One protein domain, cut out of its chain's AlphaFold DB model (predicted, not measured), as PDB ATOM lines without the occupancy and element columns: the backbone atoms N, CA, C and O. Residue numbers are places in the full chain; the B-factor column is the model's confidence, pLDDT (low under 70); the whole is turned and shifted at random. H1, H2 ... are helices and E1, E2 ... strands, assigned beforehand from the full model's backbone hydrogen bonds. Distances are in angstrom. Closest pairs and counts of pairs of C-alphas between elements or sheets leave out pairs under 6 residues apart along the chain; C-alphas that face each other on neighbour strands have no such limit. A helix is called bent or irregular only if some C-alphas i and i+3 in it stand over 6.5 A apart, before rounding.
ATOM      1  N   THR A  53      25.720 -15.620  -5.054       78.44
ATOM      2  CA  THR A  53      25.481 -15.504  -6.504       78.44
ATOM      3  C   THR A  53      24.712 -14.231  -6.848       78.44
ATOM      4  O   THR A  53      25.064 -13.536  -7.795       78.44
ATOM      5  N   TYR A  54      23.682 -13.908  -6.060       89.25
ATOM      6  CA  TYR A  54      22.926 -12.661  -6.164       89.25
ATOM      7  C   TYR A  54      22.897 -12.014  -4.787       89.25
ATOM      8  O   TYR A  54      22.354 -12.578  -3.836       89.25
ATOM      9  N   GLY A  55      23.530 -10.853  -4.677       92.81
ATOM     10  CA  GLY A  55      23.720 -10.182  -3.402       92.81
ATOM     11  C   GLY A  55      23.034  -8.832  -3.330       92.81
ATOM     12  O   GLY A  55      22.692  -8.209  -4.340       92.81
ATOM     13  N   VAL A  56      22.895  -8.366  -2.102       97.75
ATOM     14  CA  VAL A  56      22.567  -6.992  -1.749       97.75
ATOM     15  C   VAL A  56      23.728  -6.476  -0.922       97.75
ATOM     16  O   VAL A  56      24.174  -7.137   0.016       97.75
ATOM     17  N   VAL A  57      24.247  -5.312  -1.278       98.25
ATOM     18  CA  VAL A  57      25.286  -4.641  -0.507       98.25
ATOM     19  C   VAL A  57      24.606  -3.744   0.507       98.25
ATOM     20  O   VAL A  57      23.859  -2.850   0.128       98.25
ATOM     21  N   TYR A  58      24.852  -3.984   1.790       97.81
ATOM     22  CA  TYR A  58      24.498  -3.061   2.857       97.81
ATOM     23  C   TYR A  58      25.641  -2.096   3.116       97.81
ATOM     24  O   TYR A  58      26.739  -2.514   3.480       97.81
ATOM     25  N   LEU A  59      25.359  -0.812   2.949       97.94
ATOM     26  CA  LEU A  59      26.289   0.274   3.188       97.94
ATOM     27  C   LEU A  59      26.300   0.632   4.675       97.94
ATOM     28  O   LEU A  59      25.250   0.696   5.330       97.94
ATOM     29  N   ASN A  60      27.489   0.903   5.205       96.12
ATOM     30  CA  ASN A  60      27.627   1.486   6.531       96.12
ATOM     31  C   ASN A  60      27.110   2.934   6.542       96.12
ATOM     32  O   ASN A  60      27.020   3.609   5.519       96.12
ATOM     33  N   ALA A  61      26.746   3.425   7.726       93.75
ATOM     34  CA  ALA A  61      26.369   4.829   7.906       93.75
ATOM     35  C   ALA A  61      27.591   5.763   7.890       93.75
ATOM     36  O   ALA A  61      27.473   6.916   7.490       93.75
ATOM     37  N   LYS A  62      28.740   5.250   8.339       93.62
ATOM     38  CA  LYS A  62      30.032   5.931   8.393       93.62
ATOM     39  C   LYS A  62      31.085   5.074   7.708       93.62
ATOM     40  O   LYS A  62      30.965   3.845   7.761       93.62
ATOM     41  N   SER A  63      32.091   5.698   7.108       94.00
ATOM     42  CA  SER A  63      33.242   4.954   6.598       94.00
ATOM     43  C   SER A  63      34.051   4.342   7.746       94.00
ATOM     44  O   SER A  63      33.949   4.754   8.907       94.00
ATOM     45  N   TYR A  64      34.880   3.362   7.412       90.81
ATOM     46  CA  TYR A  64      35.857   2.734   8.290       90.81
ATOM     47  C   TYR A  64      36.817   3.769   8.898       90.81
ATOM     48  O   TYR A  64      37.190   3.643  10.062       90.81
ATOM     49  N   ASP A  65      37.146   4.819   8.141       90.62
ATOM     50  CA  ASP A  65      38.002   5.924   8.591       90.62
ATOM     51  C   ASP A  65      37.249   6.966   9.449       90.62
ATOM     52  O   ASP A  65      37.854   7.902   9.967       90.62
ATOM     53  N   GLY A  66      35.940   6.787   9.660       89.31
ATOM     54  CA  GLY A  66      35.132   7.570  10.600       89.31
ATOM     55  C   GLY A  66      34.330   8.726   9.995       89.31
ATOM     56  O   GLY A  66      33.622   9.408  10.744       89.31
ATOM     57  N   GLU A  67      34.380   8.924   8.676       90.25
ATOM     58  CA  GLU A  67      33.608   9.958   7.971       90.25
ATOM     59  C   GLU A  67      32.100   9.672   8.018       90.25
ATOM     60  O   GLU A  67      31.672   8.518   8.086       90.25
ATOM     61  N   SER A  68      31.259  10.713   7.957       89.81
ATOM     62  CA  SER A  68      29.786  10.577   7.965       89.81
ATOM     63  C   SER A  68      29.196  10.006   6.667       89.81
ATOM     64  O   SER A  68      27.984   9.798   6.561       89.81
ATOM     65  N   TYR A  69      30.046   9.742   5.680       93.38
ATOM     66  CA  TYR A  69      29.701   9.226   4.366       93.38
ATOM     67  C   TYR A  69      30.761   8.233   3.884       93.38
ATOM     68  O   TYR A  69      31.850   8.124   4.441       93.38
ATOM     69  N   LEU A  70      30.415   7.500   2.834       95.56
ATOM     70  CA  LEU A  70      31.267   6.559   2.124       95.56
ATOM     71  C   LEU A  70      31.664   7.204   0.803       95.56
ATOM     72  O   LEU A  70      30.816   7.788   0.122       95.56
ATOM     73  N   THR A  71      32.928   7.081   0.423       94.75
ATOM     74  CA  THR A  71      33.387   7.408  -0.928       94.75
ATOM     75  C   THR A  71      33.339   6.163  -1.806       94.75
ATOM     76  O   THR A  71      33.361   5.033  -1.316       94.75
ATOM     77  N   TYR A  72      33.235   6.364  -3.115       94.38
ATOM     78  CA  TYR A  72      33.272   5.273  -4.082       94.38
ATOM     79  C   TYR A  72      33.979   5.696  -5.361       94.38
ATOM     80  O   TYR A  72      33.873   6.856  -5.776       94.38
ATOM     81  N   ASP A  73      34.600   4.726  -6.032       93.31
ATOM     82  CA  ASP A  73      35.067   4.932  -7.400       93.31
ATOM     83  C   ASP A  73      33.883   4.761  -8.356       93.31
ATOM     84  O   ASP A  73      33.143   3.769  -8.284       93.31
ATOM     85  N   ASN A  74      33.686   5.720  -9.259       91.25
ATOM     86  CA  ASN A  74      32.600   5.650 -10.234       91.25
ATOM     87  C   ASN A  74      33.018   4.813 -11.451       91.25
ATOM     88  O   ASN A  74      33.747   5.272 -12.327       91.25
ATOM     89  N   VAL A  75      32.516   3.586 -11.535       90.38
ATOM     90  CA  VAL A  75      32.830   2.650 -12.626       90.38
ATOM     91  C   VAL A  75      32.133   3.057 -13.922       90.38
ATOM     92  O   VAL A  75      32.683   2.881 -15.008       90.38
ATOM     93  N   SER A  76      30.927   3.618 -13.818       82.62
ATOM     94  CA  SER A  76      30.159   4.112 -14.966       82.62
ATOM     95  C   SER A  76      30.811   5.336 -15.615       82.62
ATOM     96  O   SER A  76      30.558   5.611 -16.787       82.62
ATOM     97  N   ASN A  77      31.637   6.069 -14.867       81.50
ATOM     98  CA  ASN A  77      32.350   7.250 -15.328       81.50
ATOM     99  C   ASN A  77      33.705   7.405 -14.591       81.50
ATOM    100  O   ASN A  77      33.795   8.181 -13.634       81.50
ATOM    101  N   PRO A  78      34.750   6.667 -15.015       80.88
ATOM    102  CA  PRO A  78      36.038   6.633 -14.321       80.88
ATOM    103  C   PRO A  78      36.681   8.016 -14.161       80.88
ATOM    104  O   PRO A  78      36.721   8.807 -15.104       80.88
ATOM    105  N   GLY A  79      37.219   8.296 -12.970       77.38
ATOM    106  CA  GLY A  79      37.819   9.590 -12.620       77.38
ATOM    107  C   GLY A  79      36.832  10.618 -12.055       77.38
ATOM    108  O   GLY A  79      37.224  11.754 -11.785       77.38
ATOM    109  N   TYR A  80      35.565  10.234 -11.863       79.88
ATOM    110  CA  TYR A  80      34.508  11.088 -11.315       79.88
ATOM    111  C   TYR A  80      33.865  10.465 -10.083       79.88
ATOM    112  O   TYR A  80      32.659  10.210 -10.030       79.88
ATOM    113  N   ASP A  81      34.714  10.257  -9.086       87.00
ATOM    114  CA  ASP A  81      34.373   9.632  -7.817       87.00
ATOM    115  C   ASP A  81      33.383  10.487  -7.025       87.00
ATOM    116  O   ASP A  81      33.325  11.725  -7.145       87.00
ATOM    117  N   GLY A  82      32.569   9.805  -6.230       91.81
ATOM    118  CA  GLY A  82      31.452  10.399  -5.517       91.81
ATOM    119  C   GLY A  82      31.367   9.921  -4.081       91.81
ATOM    120  O   GLY A  82      32.277   9.288  -3.546       91.81
ATOM    121  N   TYR A  83      30.255  10.274  -3.450       94.56
ATOM    122  CA  TYR A  83      29.983   9.914  -2.071       94.56
ATOM    123  C   TYR A  83      28.503   9.592  -1.866       94.56
ATOM    124  O   TYR A  83      27.627  10.133  -2.550       94.56
ATOM    125  N   THR A  84      28.236   8.694  -0.926       96.38
ATOM    126  CA  THR A  84      26.897   8.255  -0.512       96.38
ATOM    127  C   THR A  84      26.911   7.910   0.981       96.38
ATOM    128  O   THR A  84      27.958   7.963   1.621       96.38
ATOM    129  N   THR A  85      25.783   7.550   1.582       95.12
ATOM    130  CA  THR A  85      25.762   7.021   2.954       95.12
ATOM    131  C   THR A  85      24.676   5.974   3.134       95.12
ATOM    132  O   THR A  85      23.538   6.141   2.687       95.12
ATOM    133  N   GLY A  86      25.002   4.925   3.892       95.56
ATOM    134  CA  GLY A  86      24.035   3.930   4.335       95.56
ATOM    135  C   GLY A  86      22.968   4.491   5.277       95.56
ATOM    136  O   GLY A  86      21.971   3.817   5.517       95.56
ATOM    137  N   SER A  87      23.133   5.712   5.804       94.38
ATOM    138  CA  SER A  87      22.162   6.354   6.706       94.38
ATOM    139  C   SER A  87      20.801   6.568   6.039       94.38
ATOM    140  O   SER A  87      19.767   6.211   6.607       94.38
ATOM    141  N   TYR A  88      20.796   7.098   4.814       92.75
ATOM    142  CA  TYR A  88      19.568   7.445   4.095       92.75
ATOM    143  C   TYR A  88      19.089   6.337   3.151       92.75
ATOM    144  O   TYR A  88      17.885   6.196   2.942       92.75
ATOM    145  N   ALA A  89      20.010   5.522   2.634       94.12
ATOM    146  CA  ALA A  89      19.721   4.379   1.776       94.12
ATOM    147  C   ALA A  89      20.736   3.270   2.040       94.12
ATOM    148  O   ALA A  89      21.915   3.387   1.705       94.12
ATOM    149  N   LYS A  90      20.278   2.199   2.679       96.50
ATOM    150  CA  LYS A  90      21.164   1.173   3.214       96.50
ATOM    151  C   LYS A  90      21.588   0.148   2.179       96.50
ATOM    152  O   LYS A  90      22.633  -0.456   2.365       96.50
ATOM    153  N   ASP A  91      20.807  -0.079   1.135       97.75
ATOM    154  CA  ASP A  91      21.044  -1.160   0.186       97.75
ATOM    155  C   ASP A  91      21.476  -0.684  -1.210       97.75
ATOM    156  O   ASP A  91      21.148   0.416  -1.661       97.75
ATOM    157  N   ALA A  92      22.222  -1.554  -1.888       98.25
ATOM    158  CA  ALA A  92      22.654  -1.436  -3.278       98.25
ATOM    159  C   ALA A  92      22.714  -2.828  -3.935       98.25
ATOM    160  O   ALA A  92      22.907  -3.843  -3.258       98.25
ATOM    161  N   ALA A  93      22.588  -2.901  -5.260       98.38
ATOM    162  CA  ALA A  93      22.664  -4.163  -6.001       98.38
ATOM    163  C   ALA A  93      24.108  -4.670  -6.094       98.38
ATOM    164  O   ALA A  93      24.926  -4.014  -6.728       98.38
ATOM    165  N   TYR A  94      24.432  -5.838  -5.527       97.88
ATOM    166  CA  TYR A  94      25.780  -6.417  -5.622       97.88
ATOM    167  C   TYR A  94      26.068  -6.938  -7.031       97.88
ATOM    168  O   TYR A  94      25.365  -7.823  -7.518       97.88
ATOM    169  N   LEU A  95      27.130  -6.434  -7.662       96.50
ATOM    170  CA  LEU A  95      27.537  -6.840  -9.010       96.50
ATOM    171  C   LEU A  95      28.789  -7.724  -9.017       96.50
ATOM    172  O   LEU A  95      29.067  -8.371 -10.026       96.50
ATOM    173  N   GLY A  96      29.529  -7.787  -7.911       93.38
ATOM    174  CA  GLY A  96      30.710  -8.635  -7.768       93.38
ATOM    175  C   GLY A  96      31.801  -7.975  -6.933       93.38
ATOM    176  O   GLY A  96      31.633  -6.876  -6.410       93.38
ATOM    177  N   THR A  97      32.939  -8.650  -6.818       92.00
ATOM    178  CA  THR A  97      34.139  -8.108  -6.173       92.00
ATOM    179  C   THR A  97      35.238  -7.997  -7.215       92.00
ATOM    180  O   THR A  97      35.565  -8.983  -7.875       92.00
ATOM    181  N   PHE A  98      35.811  -6.808  -7.365       90.19
ATOM    182  CA  PHE A  98      36.814  -6.499  -8.381       90.19
ATOM    183  C   PHE A  98      37.993  -5.814  -7.700       90.19
ATOM    184  O   PHE A  98      37.812  -4.828  -6.994       90.19
ATOM    185  N   ASN A  99      39.205  -6.351  -7.869       87.25
ATOM    186  CA  ASN A  99      40.429  -5.803  -7.265       87.25
ATOM    187  C   ASN A  99      40.319  -5.554  -5.744       87.25
ATOM    188  O   ASN A  99      40.808  -4.552  -5.232       87.25
ATOM    189  N   GLY A 100      39.635  -6.449  -5.020       86.25
ATOM    190  CA  GLY A 100      39.416  -6.330  -3.573       86.25
ATOM    191  C   GLY A 100      38.329  -5.330  -3.151       86.25
ATOM    192  O   GLY A 100      38.004  -5.271  -1.968       86.25
ATOM    193  N   LYS A 101      37.728  -4.594  -4.093       93.19
ATOM    194  CA  LYS A 101      36.595  -3.691  -3.855       93.19
ATOM    195  C   LYS A 101      35.263  -4.379  -4.130       93.19
ATOM    196  O   LYS A 101      35.166  -5.252  -4.996       93.19
ATOM    197  N   VAL A 102      34.229  -3.983  -3.395       96.56
ATOM    198  CA  VAL A 102      32.857  -4.465  -3.597       96.56
ATOM    199  C   VAL A 102      32.173  -3.565  -4.617       96.56
ATOM    200  O   VAL A 102      31.971  -2.382  -4.354       96.56
ATOM    201  N   ARG A 103      31.791  -4.131  -5.766       97.62
ATOM    202  CA  ARG A 103      31.074  -3.415  -6.821       97.62
ATOM    203  C   ARG A 103      29.574  -3.523  -6.620       97.62
ATOM    204  O   ARG A 103      29.039  -4.634  -6.529       97.62
ATOM    205  N   ALA A 104      28.891  -2.388  -6.612       97.88
ATOM    206  CA  ALA A 104      27.445  -2.329  -6.471       97.88
ATOM    207  C   ALA A 104      26.808  -1.241  -7.340       97.88
ATOM    208  O   ALA A 104      27.483  -0.294  -7.724       97.88
ATOM    209  N   MET A 105      25.509  -1.350  -7.630       97.81
ATOM    210  CA  MET A 105      24.732  -0.260  -8.230       97.81
ATOM    211  C   MET A 105      23.822   0.404  -7.195       97.81
ATOM    212  O   MET A 105      23.043  -0.284  -6.531       97.81
ATOM    213  N   GLN A 106      23.886   1.733  -7.098       97.31
ATOM    214  CA  GLN A 106      22.979   2.553  -6.291       97.31
ATOM    215  C   GLN A 106      22.667   3.863  -7.025       97.31
ATOM    216  O   GLN A 106      23.575   4.518  -7.527       97.31
ATOM    217  N   ALA A 107      21.389   4.248  -7.077       96.12
ATOM    218  CA  ALA A 107      20.922   5.518  -7.649       96.12
ATOM    219  C   ALA A 107      21.568   5.868  -9.009       96.12
ATOM    220  O   ALA A 107      22.132   6.949  -9.184       96.12
ATOM    221  N   GLY A 108      21.534   4.903  -9.932       94.12
ATOM    222  CA  GLY A 108      21.979   5.049 -11.320       94.12
ATOM    223  C   GLY A 108      23.483   4.887 -11.559       94.12
ATOM    224  O   GLY A 108      23.912   4.915 -12.712       94.12
ATOM    225  N   VAL A 109      24.294   4.679 -10.516       93.88
ATOM    226  CA  VAL A 109      25.759   4.569 -10.640       93.88
ATOM    227  C   VAL A 109      26.257   3.199 -10.231       93.88
ATOM    228  O   VAL A 109      25.838   2.662  -9.207       93.88
ATOM    229  N   ILE A 110      27.209   2.671 -11.000       95.44
ATOM    230  CA  ILE A 110      28.023   1.527 -10.597       95.44
ATOM    231  C   ILE A 110      29.230   2.041  -9.808       95.44
ATOM    232  O   ILE A 110      30.037   2.820 -10.315       95.44
ATOM    233  N   MET A 111      29.332   1.594  -8.564       95.69
ATOM    234  CA  MET A 111      30.238   2.080  -7.532       95.69
ATOM    235  C   MET A 111      31.160   0.951  -7.072       95.69
ATOM    236  O   MET A 111      30.674  -0.150  -6.808       95.69
ATOM    237  N   ASP A 112      32.454   1.227  -6.922       97.06
ATOM    238  CA  ASP A 112      33.381   0.349  -6.200       97.06
ATOM    239  C   ASP A 112      33.644   0.902  -4.793       97.06
ATOM    240  O   ASP A 112      34.186   1.998  -4.635       97.06
ATOM    241  N   PHE A 113      33.287   0.120  -3.775       96.25
ATOM    242  CA  PHE A 113      33.462   0.451  -2.359       96.25
ATOM    243  C   PHE A 113      34.643  -0.292  -1.732       96.25
ATOM    244  O   PHE A 113      34.949  -1.432  -2.106       96.25
ATOM    245  N   ASP A 114      35.255   0.312  -0.710       94.75
ATOM    246  CA  ASP A 114      36.118  -0.429   0.209       94.75
ATOM    247  C   ASP A 114      35.300  -1.536   0.893       94.75
ATOM    248  O   ASP A 114      34.197  -1.312   1.393       94.75
ATOM    249  N   SER A 115      35.836  -2.756   0.911       93.06
ATOM    250  CA  SER A 115      35.146  -3.911   1.496       93.06
ATOM    251  C   SER A 115      34.864  -3.774   2.998       93.06
ATOM    252  O   SER A 115      34.002  -4.484   3.510       93.06
ATOM    253  N   ARG A 116      35.552  -2.870   3.708       94.38
ATOM    254  CA  ARG A 116      35.320  -2.571   5.132       94.38
ATOM    255  C   ARG A 116      34.113  -1.659   5.361       94.38
ATOM    256  O   ARG A 116      33.550  -1.661   6.455       94.38
ATOM    257  N   ASP A 117      33.695  -0.921   4.337       95.88
ATOM    258  CA  ASP A 117      32.589   0.041   4.409       95.88
ATOM    259  C   ASP A 117      31.225  -0.580   4.113       95.88
ATOM    260  O   ASP A 117      30.183   0.063   4.281       95.88
ATOM    261  N   VAL A 118      31.210  -1.832   3.658       96.75
ATOM    262  CA  VAL A 118      29.998  -2.488   3.184       96.75
ATOM    263  C   VAL A 118      29.946  -3.961   3.570       96.75
ATOM    264  O   VAL A 118      30.959  -4.612   3.801       96.75
ATOM    265  N   THR A 119      28.742  -4.524   3.610       95.38
ATOM    266  CA  THR A 119      28.515  -5.954   3.854       95.38
ATOM    267  C   THR A 119      27.677  -6.554   2.734       95.38
ATOM    268  O   THR A 119      26.613  -6.037   2.415       95.38
ATOM    269  N   VAL A 120      28.118  -7.671   2.155       95.12
ATOM    270  CA  VAL A 120      27.340  -8.398   1.138       95.12
ATOM    271  C   VAL A 120      26.426  -9.421   1.813       95.12
ATOM    272  O   VAL A 120      26.899 -10.320   2.512       95.12
ATOM    273  N   ILE A 121      25.124  -9.299   1.569       93.75
ATOM    274  CA  ILE A 121      24.062 -10.169   2.080       93.75
ATOM    275  C   ILE A 121      23.463 -10.959   0.913       93.75
ATOM    276  O   ILE A 121      23.313 -10.424  -0.185       93.75
ATOM    277  N   ASP A 122      23.112 -12.226   1.134       90.62
ATOM    278  CA  ASP A 122      22.337 -12.984   0.149       90.62
ATOM    279  C   ASP A 122      20.969 -12.326  -0.052       90.62
ATOM    280  O   ASP A 122      20.279 -12.015   0.922       90.62
ATOM    281  N   TYR A 123      20.563 -12.111  -1.304       93.50
ATOM    282  CA  TYR A 123      19.324 -11.388  -1.587       93.50
ATOM    283  C   TYR A 123      18.074 -12.059  -0.980       93.50
ATOM    284  O   TYR A 123      17.110 -11.364  -0.669       93.50
ATOM    285  N   SER A 124      18.086 -13.382  -0.758       89.25
ATOM    286  CA  SER A 124      16.974 -14.117  -0.131       89.25
ATOM    287  C   SER A 124      16.759 -13.756   1.344       89.25
ATOM    288  O   SER A 124      15.647 -13.888   1.854       89.25
ATOM    289  N   ALA A 125      17.802 -13.263   2.017       90.31
ATOM    290  CA  ALA A 125      17.787 -12.858   3.422       90.31
ATOM    291  C   ALA A 125      17.811 -11.329   3.612       90.31
ATOM    292  O   ALA A 125      17.811 -10.840   4.744       90.31
ATOM    293  N   ALA A 126      17.869 -10.563   2.522       93.88
ATOM    294  CA  ALA A 126      18.042  -9.120   2.559       93.88
ATOM    295  C   ALA A 126      16.709  -8.352   2.524       93.88
ATOM    296  O   ALA A 126      15.741  -8.734   1.870       93.88
ATOM    297  N   ASN A 127      16.703  -7.188   3.172       96.19
ATOM    298  CA  ASN A 127      15.750  -6.121   2.916       96.19
ATOM    299  C   ASN A 127      16.194  -5.396   1.648       96.19
ATOM    300  O   ASN A 127      17.276  -4.815   1.602       96.19
ATOM    301  N   ILE A 128      15.343  -5.443   0.632       97.06
ATOM    302  CA  ILE A 128      15.630  -4.905  -0.696       97.06
ATOM    303  C   ILE A 128      14.693  -3.736  -0.968       97.06
ATOM    304  O   ILE A 128      13.491  -3.840  -0.692       97.06
ATOM    305  N   SER A 129      15.236  -2.645  -1.495       98.31
ATOM    306  CA  SER A 129      14.496  -1.508  -2.033       98.31
ATOM    307  C   SER A 129      13.727  -1.899  -3.295       98.31
ATOM    308  O   SER A 129      14.212  -2.644  -4.146       98.31
ATOM    309  N   TYR A 130      12.483  -1.440  -3.412       98.62
ATOM    310  CA  TYR A 130      11.621  -1.783  -4.539       98.62
ATOM    311  C   TYR A 130      10.601  -0.689  -4.843       98.62
ATOM    312  O   TYR A 130      10.223   0.115  -3.994       98.62
ATOM    313  N   TYR A 131      10.085  -0.721  -6.062       98.88
ATOM    314  CA  TYR A 131       9.013   0.118  -6.554       98.88
ATOM    315  C   TYR A 131       7.693  -0.653  -6.581       98.88
ATOM    316  O   TYR A 131       7.660  -1.872  -6.787       98.88
ATOM    317  N   TYR A 132       6.587   0.050  -6.374       98.75
ATOM    318  CA  TYR A 132       5.246  -0.522  -6.477       98.75
ATOM    319  C   TYR A 132       4.222   0.542  -6.874       98.75
ATOM    320  O   TYR A 132       4.434   1.737  -6.679       98.75
ATOM    321  N   VAL A 133       3.098   0.095  -7.432       98.38
ATOM    322  CA  VAL A 133       1.986   0.968  -7.821       98.38
ATOM    323  C   VAL A 133       0.856   0.863  -6.800       98.38
ATOM    324  O   VAL A 133       0.412  -0.245  -6.492       98.38
ATOM    325  N   SER A 134       0.362   2.009  -6.333       97.00
ATOM    326  CA  SER A 134      -0.850   2.135  -5.508       97.00
ATOM    327  C   SER A 134      -1.563   3.442  -5.837       97.00
ATOM    328  O   SER A 134      -0.905   4.438  -6.130       97.00
ATOM    329  N   ASP A 135      -2.894   3.451  -5.816       93.69
ATOM    330  CA  ASP A 135      -3.714   4.676  -5.922       93.69
ATOM    331  C   ASP A 135      -3.392   5.572  -7.132       93.69
ATOM    332  O   ASP A 135      -3.463   6.793  -7.062       93.69
ATOM    333  N   GLY A 136      -2.999   4.963  -8.257       93.81
ATOM    334  CA  GLY A 136      -2.631   5.691  -9.476       93.81
ATOM    335  C   GLY A 136      -1.225   6.307  -9.473       93.81
ATOM    336  O   GLY A 136      -0.878   6.989 -10.434       93.81
ATOM    337  N   TYR A 137      -0.398   6.026  -8.463       97.12
ATOM    338  CA  TYR A 137       0.979   6.512  -8.341       97.12
ATOM    339  C   TYR A 137       1.999   5.375  -8.326       97.12
ATOM    340  O   TYR A 137       1.714   4.257  -7.889       97.12
ATOM    341  N   LEU A 138       3.207   5.689  -8.788       98.31
ATOM    342  CA  LEU A 138       4.409   4.894  -8.592       98.31
ATOM    343  C   LEU A 138       5.101   5.356  -7.308       98.31
ATOM    344  O   LEU A 138       5.377   6.544  -7.125       98.31
ATOM    345  N   TYR A 139       5.414   4.404  -6.440       98.69
ATOM    346  CA  TYR A 139       6.148   4.633  -5.207       98.69
ATOM    347  C   TYR A 139       7.497   3.938  -5.262       98.69
ATOM    348  O   TYR A 139       7.569   2.784  -5.682       98.69
ATOM    349  N   HIS A 140       8.527   4.605  -4.753       98.62
ATOM    350  CA  HIS A 140       9.780   3.967  -4.381       98.62
ATOM    351  C   HIS A 140       9.765   3.703  -2.875       98.62
ATOM    352  O   HIS A 140       9.591   4.627  -2.076       98.62
ATOM    353  N   ARG A 141       9.908   2.437  -2.479       98.19
ATOM    354  CA  ARG A 141      10.053   2.009  -1.090       98.19
ATOM    355  C   ARG A 141      11.464   1.493  -0.868       98.19
ATOM    356  O   ARG A 141      11.778   0.379  -1.279       98.19
ATOM    357  N   PHE A 142      12.273   2.275  -0.167       97.00
ATOM    358  CA  PHE A 142      13.685   1.972   0.026       97.00
ATOM    359  C   PHE A 142      14.051   1.696   1.479       97.00
ATOM    360  O   PHE A 142      13.387   2.166   2.411       97.00
ATOM    361  N   TYR A 143      15.094   0.890   1.667       96.12
ATOM    362  CA  TYR A 143      15.575   0.496   2.982       96.12
ATOM    363  C   TYR A 143      16.409   1.624   3.605       96.12
ATOM    364  O   TYR A 143      17.514   1.936   3.171       96.12
ATOM    365  N   TYR A 144      15.857   2.261   4.633       92.12
ATOM    366  CA  TYR A 144      16.419   3.429   5.305       92.12
ATOM    367  C   TYR A 144      17.303   3.006   6.479       92.12
ATOM    368  O   TYR A 144      16.824   2.390   7.441       92.12
ATOM    369  N   GLY A 145      18.591   3.340   6.436       88.25
ATOM    370  CA  GLY A 145      19.553   2.771   7.375       88.25
ATOM    371  C   GLY A 145      19.526   3.349   8.781       88.25
ATOM    372  O   GLY A 145      19.681   2.575   9.724       88.25
ATOM    373  N   SER A 146      19.264   4.649   8.971       86.38
ATOM    374  CA  SER A 146      19.285   5.250  10.319       86.38
ATOM    375  C   SER A 146      18.217   4.675  11.249       86.38
ATOM    376  O   SER A 146      18.399   4.664  12.462       86.38
ATOM    377  N   SER A 147      17.103   4.184  10.699       88.88
ATOM    378  CA  SER A 147      16.040   3.530  11.473       88.88
ATOM    379  C   SER A 147      15.965   2.018  11.250       88.88
ATOM    380  O   SER A 147      15.212   1.352  11.959       88.88
ATOM    381  N   ASN A 148      16.722   1.473  10.287       89.44
ATOM    382  CA  ASN A 148      16.571   0.114   9.754       89.44
ATOM    383  C   ASN A 148      15.099  -0.220   9.421       89.44
ATOM    384  O   ASN A 148      14.610  -1.312   9.710       89.44
ATOM    385  N   LYS A 149      14.379   0.735   8.822       92.94
ATOM    386  CA  LYS A 149      12.986   0.585   8.364       92.94
ATOM    387  C   LYS A 149      12.876   0.957   6.893       92.94
ATOM    388  O   LYS A 149      13.800   1.503   6.310       92.94
ATOM    389  N   TYR A 150      11.725   0.691   6.290       95.50
ATOM    390  CA  TYR A 150      11.427   1.206   4.960       95.50
ATOM    391  C   TYR A 150      10.902   2.637   5.031       95.50
ATOM    392  O   TYR A 150      10.013   2.921   5.836       95.50
ATOM    393  N   ASN A 151      11.399   3.500   4.149       95.12
ATOM    394  CA  ASN A 151      10.768   4.778   3.834       95.12
ATOM    395  C   ASN A 151      10.096   4.690   2.454       95.12
ATOM    396  O   ASN A 151      10.303   3.722   1.718       95.12
ATOM    397  N   THR A 152       9.200   5.613   2.118       96.38
ATOM    398  CA  THR A 152       8.434   5.544   0.868       96.38
ATOM    399  C   THR A 152       8.094   6.930   0.344       96.38
ATOM    400  O   THR A 152       7.563   7.750   1.087       96.38
ATOM    401  N   TYR A 153       8.325   7.157  -0.949       96.50
ATOM    402  CA  TYR A 153       7.962   8.401  -1.628       96.50
ATOM    403  C   TYR A 153       7.263   8.132  -2.961       96.50
ATOM    404  O   TYR A 153       7.561   7.144  -3.637       96.50
ATOM    405  N   ARG A 154       6.331   9.016  -3.346       97.25
ATOM    406  CA  ARG A 154       5.797   9.079  -4.712       97.25
ATOM    407  C   ARG A 154       6.897   9.558  -5.650       97.25
ATOM    408  O   ARG A 154       7.476  10.617  -5.431       97.25
ATOM    409  N   VAL A 155       7.145   8.797  -6.705       97.31
ATOM    410  CA  VAL A 155       8.186   9.080  -7.710       97.31
ATOM    411  C   VAL A 155       7.606   9.172  -9.122       97.31
ATOM    412  O   VAL A 155       8.334   9.160 -10.110       97.31
ATOM    413  N   GLY A 156       6.279   9.236  -9.233       95.69
ATOM    414  CA  GLY A 156       5.582   9.317 -10.506       95.69
ATOM    415  C   GLY A 156       4.112   8.955 -10.409       95.69
ATOM    416  O   GLY A 156       3.641   8.427  -9.400       95.69
ATOM    417  N   TYR A 157       3.400   9.177 -11.507       94.81
ATOM    418  CA  TYR A 157       2.122   8.514 -11.744       94.81
ATOM    419  C   TYR A 157       2.341   7.049 -12.133       94.81
ATOM    420  O   TYR A 157       3.442   6.628 -12.492       94.81
ATOM    421  N   LYS A 158       1.276   6.251 -12.054       94.50
ATOM    422  CA  LYS A 158       1.277   4.863 -12.512       94.50
ATOM    423  C   LYS A 158       1.705   4.793 -13.980       94.50
ATOM    424  O   LYS A 158       1.078   5.394 -14.847       94.50
ATOM    425  N   LEU A 159       2.698   3.953 -14.249       94.31
ATOM    426  CA  LEU A 159       3.166   3.632 -15.594       94.31
ATOM    427  C   LEU A 159       2.353   2.469 -16.174       94.31
ATOM    428  O   LEU A 159       1.975   1.548 -15.447       94.31
ATOM    429  N   SER A 160       2.082   2.493 -17.481       94.94
ATOM    430  CA  SER A 160       1.218   1.505 -18.155       94.94
ATOM    431  C   SER A 160       1.741   0.067 -18.050       94.94
ATOM    432  O   SER A 160       0.949  -0.869 -17.946       94.94
ATOM    433  N   TYR A 161       3.063  -0.107 -18.009       95.00
ATOM    434  CA  TYR A 161       3.742  -1.397 -17.865       95.00
ATOM    435  C   TYR A 161       3.904  -1.866 -16.407       95.00
ATOM    436  O   TYR A 161       4.387  -2.975 -16.165       95.00
ATOM    437  N   LEU A 162       3.474  -1.067 -15.419       96.69
ATOM    438  CA  LEU A 162       3.507  -1.427 -14.000       96.69
ATOM    439  C   LEU A 162       2.096  -1.692 -13.455       96.69
ATOM    440  O   LEU A 162       1.148  -0.929 -13.649       96.69
ATOM    441  N   SER A 163       1.951  -2.804 -12.739       95.88
ATOM    442  CA  SER A 163       0.680  -3.258 -12.170       95.88
ATOM    443  C   SER A 163       0.674  -3.127 -10.649       95.88
ATOM    444  O   SER A 163       1.681  -3.388  -9.990       95.88
ATOM    445  N   ALA A 164      -0.483  -2.770 -10.085       96.44
ATOM    446  CA  ALA A 164      -0.692  -2.791  -8.640       96.44
ATOM    447  C   ALA A 164      -0.543  -4.219  -8.080       96.44
ATOM    448  O   ALA A 164      -0.747  -5.203  -8.793       96.44
ATOM    449  N   GLY A 165      -0.163  -4.332  -6.805       94.94
ATOM    450  CA  GLY A 165       0.043  -5.622  -6.131       94.94
ATOM    451  C   GLY A 165       1.337  -6.359  -6.505       94.94
ATOM    452  O   GLY A 165       1.569  -7.459  -6.007       94.94
ATOM    453  N   LYS A 166       2.199  -5.773  -7.349       96.88
ATOM    454  CA  LYS A 166       3.518  -6.321  -7.704       96.88
ATOM    455  C   LYS A 166       4.651  -5.453  -7.156       96.88
ATOM    456  O   LYS A 166       4.512  -4.235  -7.051       96.88
ATOM    457  N   LYS A 167       5.774  -6.100  -6.840       98.06
ATOM    458  CA  LYS A 167       7.053  -5.447  -6.530       98.06
ATOM    459  C   LYS A 167       7.917  -5.404  -7.785       98.06
ATOM    460  O   LYS A 167       7.967  -6.388  -8.525       98.06
ATOM    461  N   TYR A 168       8.600  -4.287  -7.984       98.81
ATOM    462  CA  TYR A 168       9.536  -4.072  -9.078       98.81
ATOM    463  C   TYR A 168      10.884  -3.619  -8.520       98.81
ATOM    464  O   TYR A 168      10.933  -2.734  -7.677       98.81
ATOM    465  N   TYR A 169      11.977  -4.206  -8.977       98.81
ATOM    466  CA  TYR A 169      13.335  -3.851  -8.575       98.81
ATOM    467  C   TYR A 169      13.960  -2.926  -9.615       98.81
ATOM    468  O   TYR A 169      13.732  -3.113 -10.810       98.81
ATOM    469  N   SER A 170      14.714  -1.936  -9.148       98.62
ATOM    470  CA  SER A 170      15.520  -1.027  -9.964       98.62
ATOM    471  C   SER A 170      16.473  -0.275  -9.034       98.62
ATOM    472  O   SER A 170      16.028   0.240  -8.012       98.62
ATOM    473  N   TYR A 171      17.765  -0.211  -9.360       98.38
ATOM    474  CA  TYR A 171      18.713   0.688  -8.680       98.38
ATOM    475  C   TYR A 171      19.150   1.859  -9.565       98.38
ATOM    476  O   TYR A 171      19.943   2.683  -9.118       98.38
ATOM    477  N   ASP A 172      18.617   1.955 -10.785       96.69
ATOM    478  CA  ASP A 172      18.782   3.096 -11.690       96.69
ATOM    479  C   ASP A 172      17.542   4.001 -11.756       96.69
ATOM    480  O   ASP A 172      17.623   5.096 -12.293       96.69
ATOM    481  N   GLY A 173      16.396   3.566 -11.219       97.19
ATOM    482  CA  GLY A 173      15.135   4.312 -11.268       97.19
ATOM    483  C   GLY A 173      14.494   4.390 -12.662       97.19
ATOM    484  O   GLY A 173      13.442   5.015 -12.814       97.19
ATOM    485  N   HIS A 174      15.088   3.740 -13.667       97.38
ATOM    486  CA  HIS A 174      14.726   3.833 -15.080       97.38
ATOM    487  C   HIS A 174      14.166   2.526 -15.637       97.38
ATOM    488  O   HIS A 174      13.139   2.526 -16.322       97.38
ATOM    489  N   TYR A 175      14.827   1.406 -15.347       98.44
ATOM    490  CA  TYR A 175      14.464   0.077 -15.828       98.44
ATOM    491  C   TYR A 175      13.973  -0.786 -14.674       98.44
ATOM    492  O   TYR A 175      14.654  -0.941 -13.660       98.44
ATOM    493  N   PHE A 176      12.790  -1.376 -14.838       98.75
ATOM    494  CA  PHE A 176      12.113  -2.118 -13.779       98.75
ATOM    495  C   PHE A 176      12.104  -3.620 -14.044       98.75
ATOM    496  O   PHE A 176      11.818  -4.079 -15.151       98.75
ATOM    497  N   TYR A 177      12.327  -4.403 -12.992       98.75
ATOM    498  CA  TYR A 177      12.405  -5.859 -13.062       98.75
ATOM    499  C   TYR A 177      11.464  -6.510 -12.060       98.75
ATOM    500  O   TYR A 177      11.385  -6.098 -10.911       98.75
ATOM    501  N   THR A 178      10.792  -7.590 -12.446       98.06
ATOM    502  CA  THR A 178      10.006  -8.405 -11.498       98.06
ATOM    503  C   THR A 178      10.842  -9.476 -10.791       98.06
ATOM    504  O   THR A 178      10.352 -10.122  -9.871       98.06
ATOM    505  N   SER A 179      12.089  -9.690 -11.223       97.81
ATOM    506  CA  SER A 179      13.023 -10.681 -10.678       97.81
ATOM    507  C   SER A 179      14.341 -10.001 -10.326       97.81
ATOM    508  O   SER A 179      15.034  -9.498 -11.212       97.81
ATOM    509  N   TYR A 180      14.692 -10.004  -9.039       97.88
ATOM    510  CA  TYR A 180      15.954  -9.448  -8.556       97.88
ATOM    511  C   TYR A 180      17.177 -10.156  -9.174       97.88
ATOM    512  O   TYR A 180      18.049  -9.462  -9.693       97.88
ATOM    513  N   PRO A 181      17.242 -11.505  -9.257       97.19
ATOM    514  CA  PRO A 181      18.337 -12.180  -9.958       97.19
ATOM    515  C   PRO A 181      18.497 -11.766 -11.426       97.19
ATOM    516  O   PRO A 181      19.622 -11.611 -11.896       97.19
ATOM    517  N   ASN A 182      17.395 -11.565 -12.162       97.25
ATOM    518  CA  ASN A 182      17.482 -11.114 -13.555       97.25
ATOM    519  C   ASN A 182      18.008  -9.680 -13.656       97.25
ATOM    520  O   ASN A 182      18.813  -9.412 -14.538       97.25
ATOM    521  N   MET A 183      17.609  -8.793 -12.739       98.38
ATOM    522  CA  MET A 183      18.160  -7.437 -12.657       98.38
ATOM    523  C   MET A 183      19.676  -7.466 -12.437       98.38
ATOM    524  O   MET A 183      20.405  -6.789 -13.152       98.38
ATOM    525  N   ILE A 184      20.162  -8.278 -11.490       98.00
ATOM    526  CA  ILE A 184      21.603  -8.396 -11.217       98.00
ATOM    527  C   ILE A 184      22.359  -8.906 -12.447       98.00
ATOM    528  O   ILE A 184      23.381  -8.326 -12.803       98.00
ATOM    529  N   LYS A 185      21.845  -9.934 -13.139       96.25
ATOM    530  CA  LYS A 185      22.449 -10.429 -14.391       96.25
ATOM    531  C   LYS A 185      22.513  -9.350 -15.461       96.25
ATOM    532  O   LYS A 185      23.522  -9.227 -16.147       96.25
ATOM    533  N   ASP A 186      21.437  -8.597 -15.623       97.94
ATOM    534  CA  ASP A 186      21.356  -7.525 -16.607       97.94
ATOM    535  C   ASP A 186      22.373  -6.419 -16.290       97.94
ATOM    536  O   ASP A 186      23.173  -6.059 -17.154       97.94
ATOM    537  N   TYR A 187      22.463  -5.988 -15.029       97.25
ATOM    538  CA  TYR A 187      23.466  -5.021 -14.575       97.25
ATOM    539  C   TYR A 187      24.907  -5.519 -14.736       97.25
ATOM    540  O   TYR A 187      25.759  -4.764 -15.200       97.25
ATOM    541  N   GLN A 188      25.191  -6.786 -14.422       94.88
ATOM    542  CA  GLN A 188      26.517  -7.389 -14.621       94.88
ATOM    543  C   GLN A 188      26.931  -7.434 -16.098       94.88
ATOM    544  O   GLN A 188      28.116  -7.319 -16.406       94.88
ATOM    545  N   ASN A 189      25.963  -7.576 -17.004       95.12
ATOM    546  CA  ASN A 189      26.192  -7.634 -18.447       95.12
ATOM    547  C   ASN A 189      26.059  -6.267 -19.141       95.12
ATOM    548  O   ASN A 189      26.279  -6.184 -20.348       95.12
ATOM    549  N   GLY A 190      25.687  -5.206 -18.416       93.38
ATOM    550  CA  GLY A 190      25.455  -3.878 -18.988       93.38
ATOM    551  C   GLY A 190      24.283  -3.831 -19.975       93.38
ATOM    552  O   GLY A 190      24.337  -3.099 -20.962       93.38
ATOM    553  N   VAL A 191      23.242  -4.634 -19.746       96.12
ATOM    554  CA  VAL A 191      22.040  -4.711 -20.593       96.12
ATOM    555  C   VAL A 191      20.769  -4.554 -19.758       96.12
ATOM    556  O   VAL A 191      20.821  -4.603 -18.537       96.12
ATOM    557  N   HIS A 192      19.618  -4.407 -20.421       97.31
ATOM    558  CA  HIS A 192      18.295  -4.328 -19.777       97.31
ATOM    559  C   HIS A 192      17.271  -5.288 -20.409       97.31
ATOM    560  O   HIS A 192      16.068  -5.029 -20.439       97.31
ATOM    561  N   THR A 193      17.741  -6.393 -20.993       97.75
ATOM    562  CA  THR A 193      16.916  -7.332 -21.775       97.75
ATOM    563  C   THR A 193      15.750  -7.962 -21.008       97.75
ATOM    564  O   THR A 193      14.739  -8.305 -21.630       97.75
ATOM    565  N   ASN A 194      15.871  -8.086 -19.685       97.94
ATOM    566  CA  ASN A 194      14.878  -8.654 -18.778       97.94
ATOM    567  C   ASN A 194      13.986  -7.593 -18.106       97.94
ATOM    568  O   ASN A 194      13.092  -7.959 -17.336       97.94
ATOM    569  N   ALA A 195      14.208  -6.301 -18.368       98.56
ATOM    570  CA  ALA A 195      13.369  -5.235 -17.834       98.56
ATOM    571  C   ALA A 195      11.977  -5.258 -18.483       98.56
ATOM    572  O   ALA A 195      11.831  -5.480 -19.690       98.56
ATOM    573  N   VAL A 196      10.937  -4.963 -17.700       98.38
ATOM    574  CA  VAL A 196       9.549  -4.892 -18.200       98.38
ATOM    575  C   VAL A 196       9.344  -3.735 -19.180       98.38
ATOM    576  O   VAL A 196       8.426  -3.773 -19.994       98.38
ATOM    577  N   ASN A 197      10.220  -2.733 -19.120       97.50
ATOM    578  CA  ASN A 197      10.225  -1.531 -19.945       97.50
ATOM    579  C   ASN A 197      11.567  -1.342 -20.677       97.50
ATOM    580  O   ASN A 197      12.038  -0.225 -20.854       97.50
ATOM    581  N   LYS A 198      12.193  -2.437 -21.131       96.44
ATOM    582  CA  LYS A 198      13.512  -2.443 -21.802       96.44
ATOM    583  C   LYS A 198      13.681  -1.476 -22.985       96.44
ATOM    584  O   LYS A 198      14.806  -1.153 -23.343       96.44
ATOM    585  N   SER A 199      12.585  -1.062 -23.620       93.31
ATOM    586  CA  SER A 199      12.580  -0.137 -24.764       93.31
ATOM    587  C   SER A 199      11.998   1.239 -24.428       93.31
ATOM    588  O   SER A 199      11.944   2.088 -25.309       93.31
ATOM    589  N   ASP A 200      11.547   1.443 -23.189       93.50
ATOM    590  CA  ASP A 200      10.870   2.657 -22.721       93.50
ATOM    591  C   ASP A 200      11.287   2.968 -21.266       93.50
ATOM    592  O   ASP A 200      10.507   2.766 -20.323       93.50
ATOM    593  N   PRO A 201      12.562   3.347 -21.042       95.31
ATOM    594  CA  PRO A 201      13.056   3.690 -19.714       95.31
ATOM    595  C   PRO A 201      12.254   4.841 -19.110       95.31
ATOM    596  O   PRO A 201      11.977   5.846 -19.762       95.31
ATOM    597  N   TYR A 202      11.911   4.707 -17.833       97.69
ATOM    598  CA  TYR A 202      11.205   5.752 -17.113       97.69
ATOM    599  C   TYR A 202      12.157   6.865 -16.697       97.69
ATOM    600  O   TYR A 202      13.204   6.599 -16.129       97.69
TER     601      TYR A 202
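Overview. This is residues 53 to 202 of the 538 residues of the protein "Dockerin domain-containing protein" of Coprobacillus cateniformis (UniProt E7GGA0). A seven-stranded antiparallel sheet, E1 to E7, is folded back on itself and curled like part of a barrel, with H1 packed on E4; beside it, toward one end of the longest axis, is a small, strongly twisted sheet of E8, E9 and E10. Residues 158 to 179, with no named element, lead from E10 to H1. The printed part has 150 residues, of which 69, under half, are in named elements: ten strands, E1 to E10, then one helix, H1, a mostly strand class. The sheet orders are E3 - E2 - E6 - E5 - E4 - E1 - E7 and E8 - E9 - E10, both antiparallel. The whole is compact, with a radius of gyration of the C-alphas of 15.0 A and spans of 45 by 33 by 29 A.

Arrangement. Start at E1, residues 55 to 59, antiparallel to E7, residues 118 to 122, where N 56 and O 121 are 2.8 A apart, within hydrogen-bond range. E1 also neighbours E4, residues 91 to 98, with N 57 and O 92 at 2.8 A; E4 bends by 66 degrees at residue 95. Next come E5, residues 101 to 106, and E6, residues 109 to 113; E4 E5 E6 is a meander, each strand the antiparallel neighbour of the one before, with N 103 and O 96 at 2.8 A and N 111 and O 104 at 2.8 A. Look back to E2, residues 70 to 74: its pairing is staggered, with E6 at N 73 and O 112, 3.1 A, and with its hairpin partner E3, residues 82 to 84, at N 70 and O 84, 2.8 A. This is a folded sheet, bent back into two leaves: E3 E2 E6 E5 face E1 E7, with E4 as the hinge. A second meander is E8, residues 130 to 134, E9, residues 137 to 144, and E10, residues 149 to 157, with N 132 and O 139 at 3.0 A and N 140 and O 153 at 2.9 A. The closest C-alphas of E4 and E9 are those of Asp 91 and Tyr 143, 6.4 A apart. H1, residues 180 to 189, is on the large sheet at a height of 9.4 A; its closest C-alphas to E4 are Gln 188 and Leu 95, 5.7 A. In H1 every O i to N i+4 pair is within hydrogen-bond range.

Along the chain. Find C-alpha 55 at (23.720, -10.182, -3.402), where E1 begins. E4 is 18.7 A long, E9 20.8 A, and E10, the longest strand by residues, 24.2 A. H1 runs 14.4 A to C-alpha 189 at (26.192, -7.634, -18.447).

Size, cuts and confidence. The C-alphas of Asp 65 and Ser 160 are the two farthest apart, 45.7 A. The printed part has no cut. The link E10 to H1 is long, 22 residues. The mean pLDDT of the printed part is 94.6, and no printed residue is under 70.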